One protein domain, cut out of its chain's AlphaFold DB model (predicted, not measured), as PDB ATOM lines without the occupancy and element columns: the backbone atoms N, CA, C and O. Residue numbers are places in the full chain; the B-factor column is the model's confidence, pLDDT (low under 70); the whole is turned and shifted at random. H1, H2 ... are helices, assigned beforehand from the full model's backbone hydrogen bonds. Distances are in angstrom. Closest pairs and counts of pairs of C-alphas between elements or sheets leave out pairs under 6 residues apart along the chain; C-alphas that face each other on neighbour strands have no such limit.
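This is residues 100 to 176 of the 336 residues of an uncharacterized protein of Talaromyces stipitatus (strain ATCC 10500 / CBS 375.48 / QM 6759 / NRRL 1006) (UniProt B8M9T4). Helix H1 sticks out as a free arm, residues 100 to 112, from a body made of the helical hairpin H2 and H3 and a long loop, residues 140 to 171, that folds back on itself through two short antiparallel pairings and ends in the short helix H4 near H2. The printed part has 77 residues, with four named helices, H1 to H4 in order, and no named strand; the class is all helix, though 31 residues are in named elements. It is compact, radius of gyration of the C-alphas 12.4 A, spanning 29 by 28 by 27 A.

H1, residues 103 to 112, begins at C-alpha 103 (-44.336, -10.391, 30.740) and is 14.5 A long. H2, residues 120 to 128, measures 12.5 A, and H3, residues 132 to 139, 10.2 A. H4, residues 172 to 175, 5.1 A long, ends at C-alpha 175 (-39.204, 10.648, 31.899).

H1 is apart from H2, H3 and H4. H2 and H3 touch, a hairpin at a shallow tilt of 23 degrees, opposite ways; their closest C-alphas, of Ala 123 and Phe 135, are 4.9 A apart. H2 and H4 only just touch, with 3 pairs of C-alphas within 8 A, the closest those of Glu 125 and Val 172, 7.1 A. In H2 and H3 every O i to N i+4 pair is within hydrogen-bond range, in H1 5 of 6; H4 is too short for one.

The printed part has no cut. The link from H3 to H4, 32 residues, is long. Confidence is low, pLDDT under 70, at residues 110 to 118.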
ATOM      1  N   VAL A 100     -44.769  -0.415  28.720       86.56
ATOM      2  CA  VAL A 100     -44.189  -1.699  29.121       86.56
ATOM      3  C   VAL A 100     -44.568  -2.810  28.141       86.56
ATOM      4  O   VAL A 100     -45.712  -2.912  27.695       86.56
ATOM      5  N   ALA A 101     -43.607  -3.681  27.836       85.50
ATOM      6  CA  ALA A 101     -43.870  -4.899  27.081       85.50
ATOM      7  C   ALA A 101     -44.624  -5.933  27.942       85.50
ATOM      8  O   ALA A 101     -44.719  -5.833  29.166       85.50
ATOM      9  N   SER A 102     -45.145  -6.983  27.310       85.12
ATOM     10  CA  SER A 102     -45.745  -8.114  28.018       85.12
ATOM     11  C   SER A 102     -44.707  -8.885  28.835       85.12
ATOM     12  O   SER A 102     -43.516  -8.945  28.506       85.12
ATOM     13  N   GLN A 103     -45.180  -9.558  29.885       79.00
ATOM     14  CA  GLN A 103     -44.336 -10.391  30.740       79.00
ATOM     15  C   GLN A 103     -43.583 -11.474  29.947       79.00
ATOM     16  O   GLN A 103     -42.436 -11.785  30.266       79.00
ATOM     17  N   ASP A 104     -44.195 -12.033  28.900       83.19
ATOM     18  CA  ASP A 104     -43.566 -13.053  28.055       83.19
ATOM     19  C   ASP A 104     -42.407 -12.497  27.227       83.19
ATOM     20  O   ASP A 104     -41.388 -13.174  27.072       83.19
ATOM     21  N   THR A 105     -42.518 -11.256  26.750       83.19
ATOM     22  CA  THR A 105     -41.424 -10.557  26.063       83.19
ATOM     23  C   THR A 105     -40.234 -10.380  27.002       83.19
ATOM     24  O   THR A 105     -39.117 -10.770  26.658       83.19
ATOM     25  N   TYR A 106     -40.467  -9.900  28.229       75.69
ATOM     26  CA  TYR A 106     -39.397  -9.764  29.218       75.69
ATOM     27  C   TYR A 106     -38.794 -11.109  29.623       75.69
ATOM     28  O   TYR A 106     -37.580 -11.199  29.758       75.69
ATOM     29  N   ARG A 107     -39.583 -12.184  29.760       74.25
ATOM     30  CA  ARG A 107     -39.039 -13.529  30.030       74.25
ATOM     31  C   ARG A 107     -38.079 -13.980  28.930       74.25
ATOM     32  O   ARG A 107     -37.003 -14.483  29.246       74.25
ATOM     33  N   LYS A 108     -38.442 -13.778  27.661       77.62
ATOM     34  CA  LYS A 108     -37.591 -14.129  26.514       77.62
ATOM     35  C   LYS A 108     -36.319 -13.272  26.461       77.62
ATOM     36  O   LYS A 108     -35.250 -13.805  26.185       77.62
ATOM     37  N   LEU A 109     -36.400 -11.984  26.806       72.88
ATOM     38  CA  LEU A 109     -35.224 -11.110  26.941       72.88
ATOM     39  C   LEU A 109     -34.333 -11.497  28.132       72.88
ATOM     40  O   LEU A 109     -33.116 -11.562  28.002       72.88
ATOM     41  N   CYS A 110     -34.914 -11.827  29.285       66.31
ATOM     42  CA  CYS A 110     -34.180 -12.268  30.474       66.31
ATOM     43  C   CYS A 110     -33.465 -13.608  30.257       66.31
ATOM     44  O   CYS A 110     -32.376 -13.807  30.786       66.31
ATOM     45  N   GLN A 111     -34.032 -14.515  29.455       63.72
ATOM     46  CA  GLN A 111     -33.342 -15.741  29.029       63.72
ATOM     47  C   GLN A 111     -32.078 -15.445  28.206       63.72
ATOM     48  O   GLN A 111     -31.149 -16.247  28.216       63.72
ATOM     49  N   LEU A 112     -32.016 -14.282  27.550       55.56
ATOM     50  CA  LEU A 112     -30.830 -13.791  26.845       55.56
ATOM     51  C   LEU A 112     -29.876 -13.005  27.768       55.56
ATOM     52  O   LEU A 112     -28.695 -12.879  27.452       55.56
ATOM     53  N   CYS A 113     -30.355 -12.470  28.899       50.38
ATOM     54  CA  CYS A 113     -29.620 -11.562  29.793       50.38
ATOM     55  C   CYS A 113     -29.905 -11.875  31.280       50.38
ATOM     56  O   CYS A 113     -30.685 -11.198  31.947       50.38
ATOM     57  N   GLY A 114     -29.272 -12.913  31.826       48.06
ATOM     58  CA  GLY A 114     -29.593 -13.479  33.146       48.06
ATOM     59  C   GLY A 114     -29.263 -12.658  34.412       48.06
ATOM     60  O   GLY A 114     -29.374 -13.221  35.499       48.06
ATOM     61  N   ALA A 115     -28.861 -11.376  34.340       47.31
ATOM     62  CA  ALA A 115     -28.307 -10.637  35.499       47.31
ATOM     63  C   ALA A 115     -29.159  -9.472  36.076       47.31
ATOM     64  O   ALA A 115     -28.788  -8.901  37.098       47.31
ATOM     65  N   VAL A 116     -30.326  -9.143  35.509       57.25
ATOM     66  CA  VAL A 116     -31.091  -7.906  35.833       57.25
ATOM     67  C   VAL A 116     -31.842  -7.942  37.189       57.25
ATOM     68  O   VAL A 116     -32.264  -6.924  37.722       57.25
ATOM     69  N   SER A 117     -31.995  -9.108  37.826       53.84
ATOM     70  CA  SER A 117     -32.915  -9.299  38.974       53.84
ATOM     71  C   SER A 117     -32.473  -8.684  40.329       53.84
ATOM     72  O   SER A 117     -33.198  -8.797  41.324       53.84
ATOM     73  N   ARG A 118     -31.279  -8.088  40.441       60.78
ATOM     74  CA  ARG A 118     -30.739  -7.554  41.720       60.78
ATOM     75  C   ARG A 118     -30.227  -6.116  41.632       60.78
ATOM     76  O   ARG A 118     -29.438  -5.705  42.485       60.78
ATOM     77  N   ASP A 119     -30.644  -5.395  40.603       75.12
ATOM     78  CA  ASP A 119     -30.202  -4.025  40.393       75.12
ATOM     79  C   ASP A 119     -30.852  -3.054  41.388       75.12
ATOM     80  O   ASP A 119     -32.045  -3.163  41.685       75.12
ATOM     81  N   GLY A 120     -30.063  -2.115  41.908       76.31
ATOM     82  CA  GLY A 120     -30.545  -1.043  42.778       76.31
ATOM     83  C   GLY A 120     -31.504  -0.091  42.062       76.31
ATOM     84  O   GLY A 120     -32.494   0.321  42.661       76.31
ATOM     85  N   SER A 121     -31.282   0.177  40.772       81.25
ATOM     86  CA  SER A 121     -32.158   1.030  39.952       81.25
ATOM     87  C   SER A 121     -33.585   0.489  39.859       81.25
ATOM     88  O   SER A 121     -34.550   1.234  39.991       81.25
ATOM     89  N   VAL A 122     -33.736  -0.836  39.744       81.06
ATOM     90  CA  VAL A 122     -35.046  -1.506  39.715       81.06
ATOM     91  C   VAL A 122     -35.780  -1.339  41.046       81.06
ATOM     92  O   VAL A 122     -37.005  -1.230  41.062       81.06
ATOM     93  N   ALA A 123     -35.057  -1.304  42.171       84.62
ATOM     94  CA  ALA A 123     -35.672  -0.991  43.455       84.62
ATOM     95  C   ALA A 123     -36.140   0.472  43.498       84.62
ATOM     96  O   ALA A 123     -37.277   0.727  43.881       84.62
ATOM     97  N   GLU A 124     -35.306   1.425  43.084       86.75
ATOM     98  CA  GLU A 124     -35.667   2.852  43.081       86.75
ATOM     99  C   GLU A 124     -36.888   3.134  42.201       86.75
ATOM    100  O   GLU A 124     -37.824   3.793  42.655       86.75
ATOM    101  N   GLU A 125     -36.943   2.531  41.013       85.44
ATOM    102  CA  GLU A 125     -38.102   2.587  40.121       85.44
ATOM    103  C   GLU A 125     -39.351   1.973  40.770       85.44
ATOM    104  O   GLU A 125     -40.412   2.594  40.805       85.44
ATOM    105  N   ALA A 126     -39.239   0.780  41.366       84.44
ATOM    106  CA  ALA A 126     -40.366   0.145  42.047       84.44
ATOM    107  C   ALA A 126     -40.900   0.998  43.210       84.44
ATOM    108  O   ALA A 126     -42.111   1.055  43.418       84.44
ATOM    109  N   ARG A 127     -40.015   1.679  43.951       88.56
ATOM    110  CA  ARG A 127     -40.393   2.628  45.008       88.56
ATOM    111  C   ARG A 127     -41.127   3.834  44.429       88.56
ATOM    112  O   ARG A 127     -42.202   4.162  44.924       88.56
ATOM    113  N   ALA A 128     -40.573   4.450  43.387       84.38
ATOM    114  CA  ALA A 128     -41.144   5.627  42.738       84.38
ATOM    115  C   ALA A 128     -42.528   5.352  42.132       84.38
ATOM    116  O   ALA A 128     -43.439   6.162  42.271       84.38
ATOM    117  N   SER A 129     -42.698   4.175  41.533       82.56
ATOM    118  CA  SER A 129     -43.945   3.721  40.916       82.56
ATOM    119  C   SER A 129     -44.936   3.091  41.915       82.56
ATOM    120  O   SER A 129     -45.952   2.527  41.513       82.56
ATOM    121  N   GLY A 130     -44.655   3.129  43.226       83.75
ATOM    122  CA  GLY A 130     -45.537   2.595  44.277       83.75
ATOM    123  C   GLY A 130     -45.632   1.062  44.340       83.75
ATOM    124  O   GLY A 130     -46.441   0.515  45.090       83.75
ATOM    125  N   SER A 131     -44.794   0.343  43.592       86.06
ATOM    126  CA  SER A 131     -44.712  -1.123  43.555       86.06
ATOM    127  C   SER A 131     -43.945  -1.680  44.761       86.06
ATOM    128  O   SER A 131     -42.877  -2.291  44.643       86.06
ATOM    129  N   MET A 132     -44.517  -1.473  45.948       89.75
ATOM    130  CA  MET A 132     -43.877  -1.723  47.240       89.75
ATOM    131  C   MET A 132     -43.449  -3.184  47.443       89.75
ATOM    132  O   MET A 132     -42.390  -3.446  48.003       89.75
ATOM    133  N   GLU A 133     -44.211  -4.150  46.921       85.81
ATOM    134  CA  GLU A 133     -43.873  -5.579  47.016       85.81
ATOM    135  C   GLU A 133     -42.564  -5.928  46.289       85.81
ATOM    136  O   GLU A 133     -41.737  -6.690  46.803       85.81
ATOM    137  N   ILE A 134     -42.351  -5.349  45.098       81.25
ATOM    138  CA  ILE A 134     -41.130  -5.544  44.305       81.25
ATOM    139  C   ILE A 134     -39.957  -4.877  45.014       81.25
ATOM    140  O   ILE A 134     -38.910  -5.508  45.185       81.25
ATOM    141  N   PHE A 135     -40.151  -3.639  45.476       87.00
ATOM    142  CA  PHE A 135     -39.146  -2.933  46.261       87.00
ATOM    143  C   PHE A 135     -38.729  -3.756  47.480       87.00
ATOM    144  O   PHE A 135     -37.555  -4.086  47.622       87.00
ATOM    145  N   GLU A 136     -39.673  -4.167  48.328       90.12
ATOM    146  CA  GLU A 136     -39.377  -4.939  49.537       90.12
ATOM    147  C   GLU A 136     -38.665  -6.257  49.223       90.12
ATOM    148  O   GLU A 136     -37.724  -6.638  49.920       90.12
ATOM    149  N   SER A 137     -39.077  -6.953  48.162       86.50
ATOM    150  CA  SER A 137     -38.423  -8.181  47.701       86.50
ATOM    151  C   SER A 137     -36.951  -7.955  47.336       86.50
ATOM    152  O   SER A 137     -36.094  -8.770  47.691       86.50
ATOM    153  N   ILE A 138     -36.627  -6.843  46.668       84.12
ATOM    154  CA  ILE A 138     -35.241  -6.495  46.324       84.12
ATOM    155  C   ILE A 138     -34.471  -6.052  47.574       84.12
ATOM    156  O   ILE A 138     -33.351  -6.516  47.785       84.12
ATOM    157  N   MET A 139     -35.076  -5.228  48.431       89.31
ATOM    158  CA  MET A 139     -34.454  -4.707  49.655       89.31
ATOM    159  C   MET A 139     -34.177  -5.786  50.711       89.31
ATOM    160  O   MET A 139     -33.252  -5.634  51.503       89.31
ATOM    161  N   ARG A 140     -34.929  -6.897  50.716       89.94
ATOM    162  CA  ARG A 140     -34.656  -8.065  51.576       89.94
ATOM    163  C   ARG A 140     -33.389  -8.828  51.178       89.94
ATOM    164  O   ARG A 140     -32.903  -9.643  51.963       89.94
ATOM    165  N   LYS A 141     -32.862  -8.625  49.966       84.94
ATOM    166  CA  LYS A 141     -31.634  -9.299  49.521       84.94
ATOM    167  C   LYS A 141     -30.428  -8.684  50.245       84.94
ATOM    168  O   LYS A 141     -30.334  -7.465  50.330       84.94
ATOM    169  N   PRO A 142     -29.466  -9.500  50.712       85.56
ATOM    170  CA  PRO A 142     -28.336  -9.007  51.502       85.56
ATOM    171  C   PRO A 142     -27.369  -8.134  50.693       85.56
ATOM    172  O   PRO A 142     -26.633  -7.336  51.261       85.56
ATOM    173  N   VAL A 143     -27.344  -8.313  49.369       85.62
ATOM    174  CA  VAL A 143     -26.469  -7.584  48.454       85.62
ATOM    175  C   VAL A 143     -27.273  -7.172  47.230       85.62
ATOM    176  O   VAL A 143     -27.950  -8.003  46.611       85.62
ATOM    177  N   ARG A 144     -27.159  -5.890  46.885       88.38
ATOM    178  CA  ARG A 144     -27.661  -5.283  45.650       88.38
ATOM    179  C   ARG A 144     -26.469  -4.823  44.826       88.38
ATOM    180  O   ARG A 144     -25.406  -4.512  45.371       88.38
ATOM    181  N   TYR A 145     -26.653  -4.811  43.520       85.62
ATOM    182  CA  TYR A 145     -25.609  -4.465  42.572       85.62
ATOM    183  C   TYR A 145     -26.025  -3.230  41.786       85.62
ATOM    184  O   TYR A 145     -27.213  -3.006  41.586       85.62
ATOM    185  N   ARG A 146     -25.048  -2.449  41.335       85.38
ATOM    186  CA  ARG A 146     -25.243  -1.432  40.303       85.38
ATOM    187  C   ARG A 146     -25.004  -2.107  38.961       85.38
ATOM    188  O   ARG A 146     -23.849  -2.292  38.575       85.38
ATOM    189  N   VAL A 147     -26.084  -2.563  38.331       84.75
ATOM    190  CA  VAL A 147     -26.027  -3.241  37.026       84.75
ATOM    191  C   VAL A 147     -26.260  -2.231  35.908       84.75
ATOM    192  O   VAL A 147     -25.576  -2.300  34.893       84.75
ATOM    193  N   THR A 148     -27.153  -1.266  36.103       85.50
ATOM    194  CA  THR A 148     -27.397  -0.179  35.158       85.50
ATOM    195  C   THR A 148     -26.711   1.123  35.571       85.50
ATOM    196  O   THR A 148     -26.559   1.419  36.760       85.50
ATOM    197  N   ASN A 149     -26.314   1.920  34.581       89.00
ATOM    198  CA  ASN A 149     -25.806   3.274  34.772       89.00
ATOM    199  C   ASN A 149     -26.534   4.245  33.837       89.00
ATOM    200  O   ASN A 149     -26.220   4.314  32.650       89.00
ATOM    201  N   ASP A 150     -27.472   5.020  34.378       90.94
ATOM    202  CA  ASP A 150     -28.300   5.951  33.602       90.94
ATOM    203  C   ASP A 150     -27.513   7.130  33.013       90.94
ATOM    204  O   ASP A 150     -27.920   7.689  31.994       90.94
ATOM    205  N   TYR A 151     -26.364   7.484  33.601       89.25
ATOM    206  CA  TYR A 151     -25.494   8.538  33.069       89.25
ATOM    207  C   TYR A 151     -24.835   8.123  31.749       89.25
ATOM    208  O   TYR A 151     -24.672   8.945  30.851       89.25
ATOM    209  N   THR A 152     -24.437   6.851  31.633       88.25
ATOM    210  CA  THR A 152     -23.711   6.330  30.460       88.25
ATOM    211  C   THR A 152     -24.568   5.438  29.565       88.25
ATOM    212  O   THR A 152     -24.187   5.180  28.425       88.25
ATOM    213  N   ARG A 153     -25.752   5.023  30.037       89.00
ATOM    214  CA  ARG A 153     -26.644   4.028  29.411       89.00
ATOM    215  C   ARG A 153     -25.975   2.662  29.263       89.00
ATOM    216  O   ARG A 153     -26.203   1.931  28.300       89.00
ATOM    217  N   GLU A 154     -25.127   2.320  30.225       86.06
ATOM    218  CA  GLU A 154     -24.390   1.060  30.241       86.06
ATOM    219  C   GLU A 154     -25.070   0.027  31.139       86.06
ATOM    220  O   GLU A 154     -25.688   0.352  32.154       86.06
ATOM    221  N   ILE A 155     -24.925  -1.242  30.752       82.06
ATOM    222  CA  ILE A 155     -25.405  -2.394  31.513       82.06
ATOM    223  C   ILE A 155     -24.206  -3.303  31.802       82.06
ATOM    224  O   ILE A 155     -23.684  -3.975  30.908       82.06
ATOM    225  N   THR A 156     -23.775  -3.340  33.058       82.44
ATOM    226  CA  THR A 156     -22.632  -4.123  33.537       82.44
ATOM    227  C   THR A 156     -23.110  -5.441  34.139       82.44
ATOM    228  O   THR A 156     -23.551  -5.505  35.283       82.44
ATOM    229  N   LEU A 157     -23.019  -6.521  33.359       78.06
ATOM    230  CA  LEU A 157     -23.426  -7.865  33.800       78.06
ATOM    231  C   LEU A 157     -22.271  -8.685  34.403       78.06
ATOM    232  O   LEU A 157     -22.519  -9.640  35.136       78.06
ATOM    233  N   GLN A 158     -21.025  -8.344  34.066       79.06
ATOM    234  CA  GLN A 158     -19.821  -9.027  34.546       79.06
ATOM    235  C   GLN A 158     -19.248  -8.262  35.738       79.06
ATOM    236  O   GLN A 158     -19.050  -7.055  35.639       79.06
ATOM    237  N   ASP A 159     -19.028  -8.969  36.848       80.19
ATOM    238  CA  ASP A 159     -18.472  -8.441  38.101       80.19
ATOM    239  C   ASP A 159     -19.069  -7.091  38.550       80.19
ATOM    240  O   ASP A 159     -18.336  -6.127  38.794       80.19
ATOM    241  N   PRO A 160     -20.410  -6.982  38.663       83.50
ATOM    242  CA  PRO A 160     -21.034  -5.713  38.990       83.50
ATOM    243  C   PRO A 160     -20.664  -5.266  40.407       83.50
ATOM    244  O   PRO A 160     -20.586  -6.058  41.353       83.50
ATOM    245  N   THR A 161     -20.477  -3.959  40.573       86.12
ATOM    246  CA  THR A 161     -20.157  -3.373  41.876       86.12
ATOM    247  C   THR A 161     -21.361  -3.455  42.802       86.12
ATOM    248  O   THR A 161     -22.483  -3.154  42.392       86.12
ATOM    249  N   THR A 162     -21.134  -3.812  44.064       87.81
ATOM    250  CA  THR A 162     -22.187  -3.704  45.084       87.81
ATOM    251  C   THR A 162     -22.579  -2.244  45.292       87.81
ATOM    252  O   THR A 162     -21.734  -1.352  45.189       87.81
ATOM    253  N   ALA A 163     -23.861  -1.993  45.543       85.56
ATOM    254  CA  ALA A 163     -24.383  -0.643  45.710       85.56
ATOM    255  C   ALA A 163     -25.539  -0.595  46.714       85.56
ATOM    256  O   ALA A 163     -26.277  -1.566  46.904       85.56
ATOM    257  N   CYS A 164     -25.678   0.560  47.358       88.25
ATOM    258  CA  CYS A 164     -26.867   0.933  48.122       88.25
ATOM    259  C   CYS A 164     -27.773   1.812  47.255       88.25
ATOM    260  O   CYS A 164     -27.347   2.267  46.192       88.25
ATOM    261  N   LEU A 165     -28.997   2.068  47.717       88.88
ATOM    262  CA  LEU A 165     -29.855   3.048  47.059       88.88
ATOM    263  C   LEU A 165     -29.217   4.430  47.171       88.88
ATOM    264  O   LEU A 165     -28.849   4.865  48.269       88.88
ATOM    265  N   ASN A 166     -29.092   5.104  46.036       87.88
ATOM    266  CA  ASN A 166     -28.517   6.437  45.966       87.88
ATOM    267  C   ASN A 166     -29.506   7.463  45.418       87.88
ATOM    268  O   ASN A 166     -29.199   8.637  45.511       87.88
ATOM    269  N   ASP A 167     -30.662   7.060  44.894       84.38
ATOM    270  CA  ASP A 167     -31.671   7.949  44.307       84.38
ATOM    271  C   ASP A 167     -31.072   8.886  43.238       84.38
ATOM    272  O   ASP A 167     -31.265  10.097  43.235       84.38
ATOM    273  N   ASP A 168     -30.240   8.298  42.377       85.62
ATOM    274  CA  ASP A 168     -29.489   8.961  41.299       85.62
ATOM    275  C   ASP A 168     -29.697   8.215  39.973       85.62
ATOM    276  O   ASP A 168     -28.778   8.060  39.169       85.62
ATOM    277  N   ASN A 169     -30.917   7.725  39.783       86.62
ATOM    278  CA  ASN A 169     -31.373   7.072  38.570       86.62
ATOM    279  C   ASN A 169     -32.583   7.830  38.021       86.62
ATOM    280  O   ASN A 169     -33.353   8.442  38.768       86.62
ATOM    281  N   ALA A 170     -32.751   7.782  36.708       87.56
ATOM    282  CA  ALA A 170     -33.953   8.253  36.059       87.56
ATOM    283  C   ALA A 170     -35.102   7.299  36.393       87.56
ATOM    284  O   ALA A 170     -35.061   6.109  36.082       87.56
ATOM    285  N   ILE A 171     -36.139   7.846  37.017       85.88
ATOM    286  CA  ILE A 171     -37.384   7.135  37.314       85.88
ATOM    287  C   ILE A 171     -38.448   7.509  36.285       85.88
ATOM    288  O   ILE A 171     -38.403   8.617  35.746       85.88
ATOM    289  N   VAL A 172     -39.428   6.638  36.033       83.50
ATOM    290  CA  VAL A 172     -40.479   6.854  35.009       83.50
ATOM    291  C   VAL A 172     -41.104   8.246  35.098       83.50
ATOM    292  O   VAL A 172     -41.202   8.940  34.095       83.50
ATOM    293  N   PHE A 173     -41.408   8.712  36.309       82.19
ATOM    294  CA  PHE A 173     -41.968  10.046  36.524       82.19
ATOM    295  C   PHE A 173     -41.096  11.181  35.962       82.19
ATOM    296  O   PHE A 173     -41.612  12.146  35.414       82.19
ATOM    297  N   THR A 174     -39.767  11.061  36.049       86.31
ATOM    298  CA  THR A 174     -38.849  12.051  35.461       86.31
ATOM    299  C   THR A 174     -38.790  11.977  33.937       86.31
ATOM    300  O   THR A 174     -38.417  12.958  33.298       86.31
ATOM    301  N   LEU A 175     -39.176  10.839  33.348       88.56
ATOM    302  CA  LEU A 175     -39.204  10.648  31.899       88.56
ATOM    303  C   LEU A 175     -40.428  11.277  31.224       88.56
ATOM    304  O   LEU A 175     -40.393  11.519  30.017       88.56
ATOM    305  N   ASP A 176     -41.480  11.545  31.996       89.06
ATOM    306  CA  ASP A 176     -42.701  12.210  31.534       89.06
ATOM    307  C   ASP A 176     -42.634  13.741  31.647       89.06
ATOM    308  O   ASP A 176     -43.552  14.433  31.214       89.06
TER     309      ASP A 176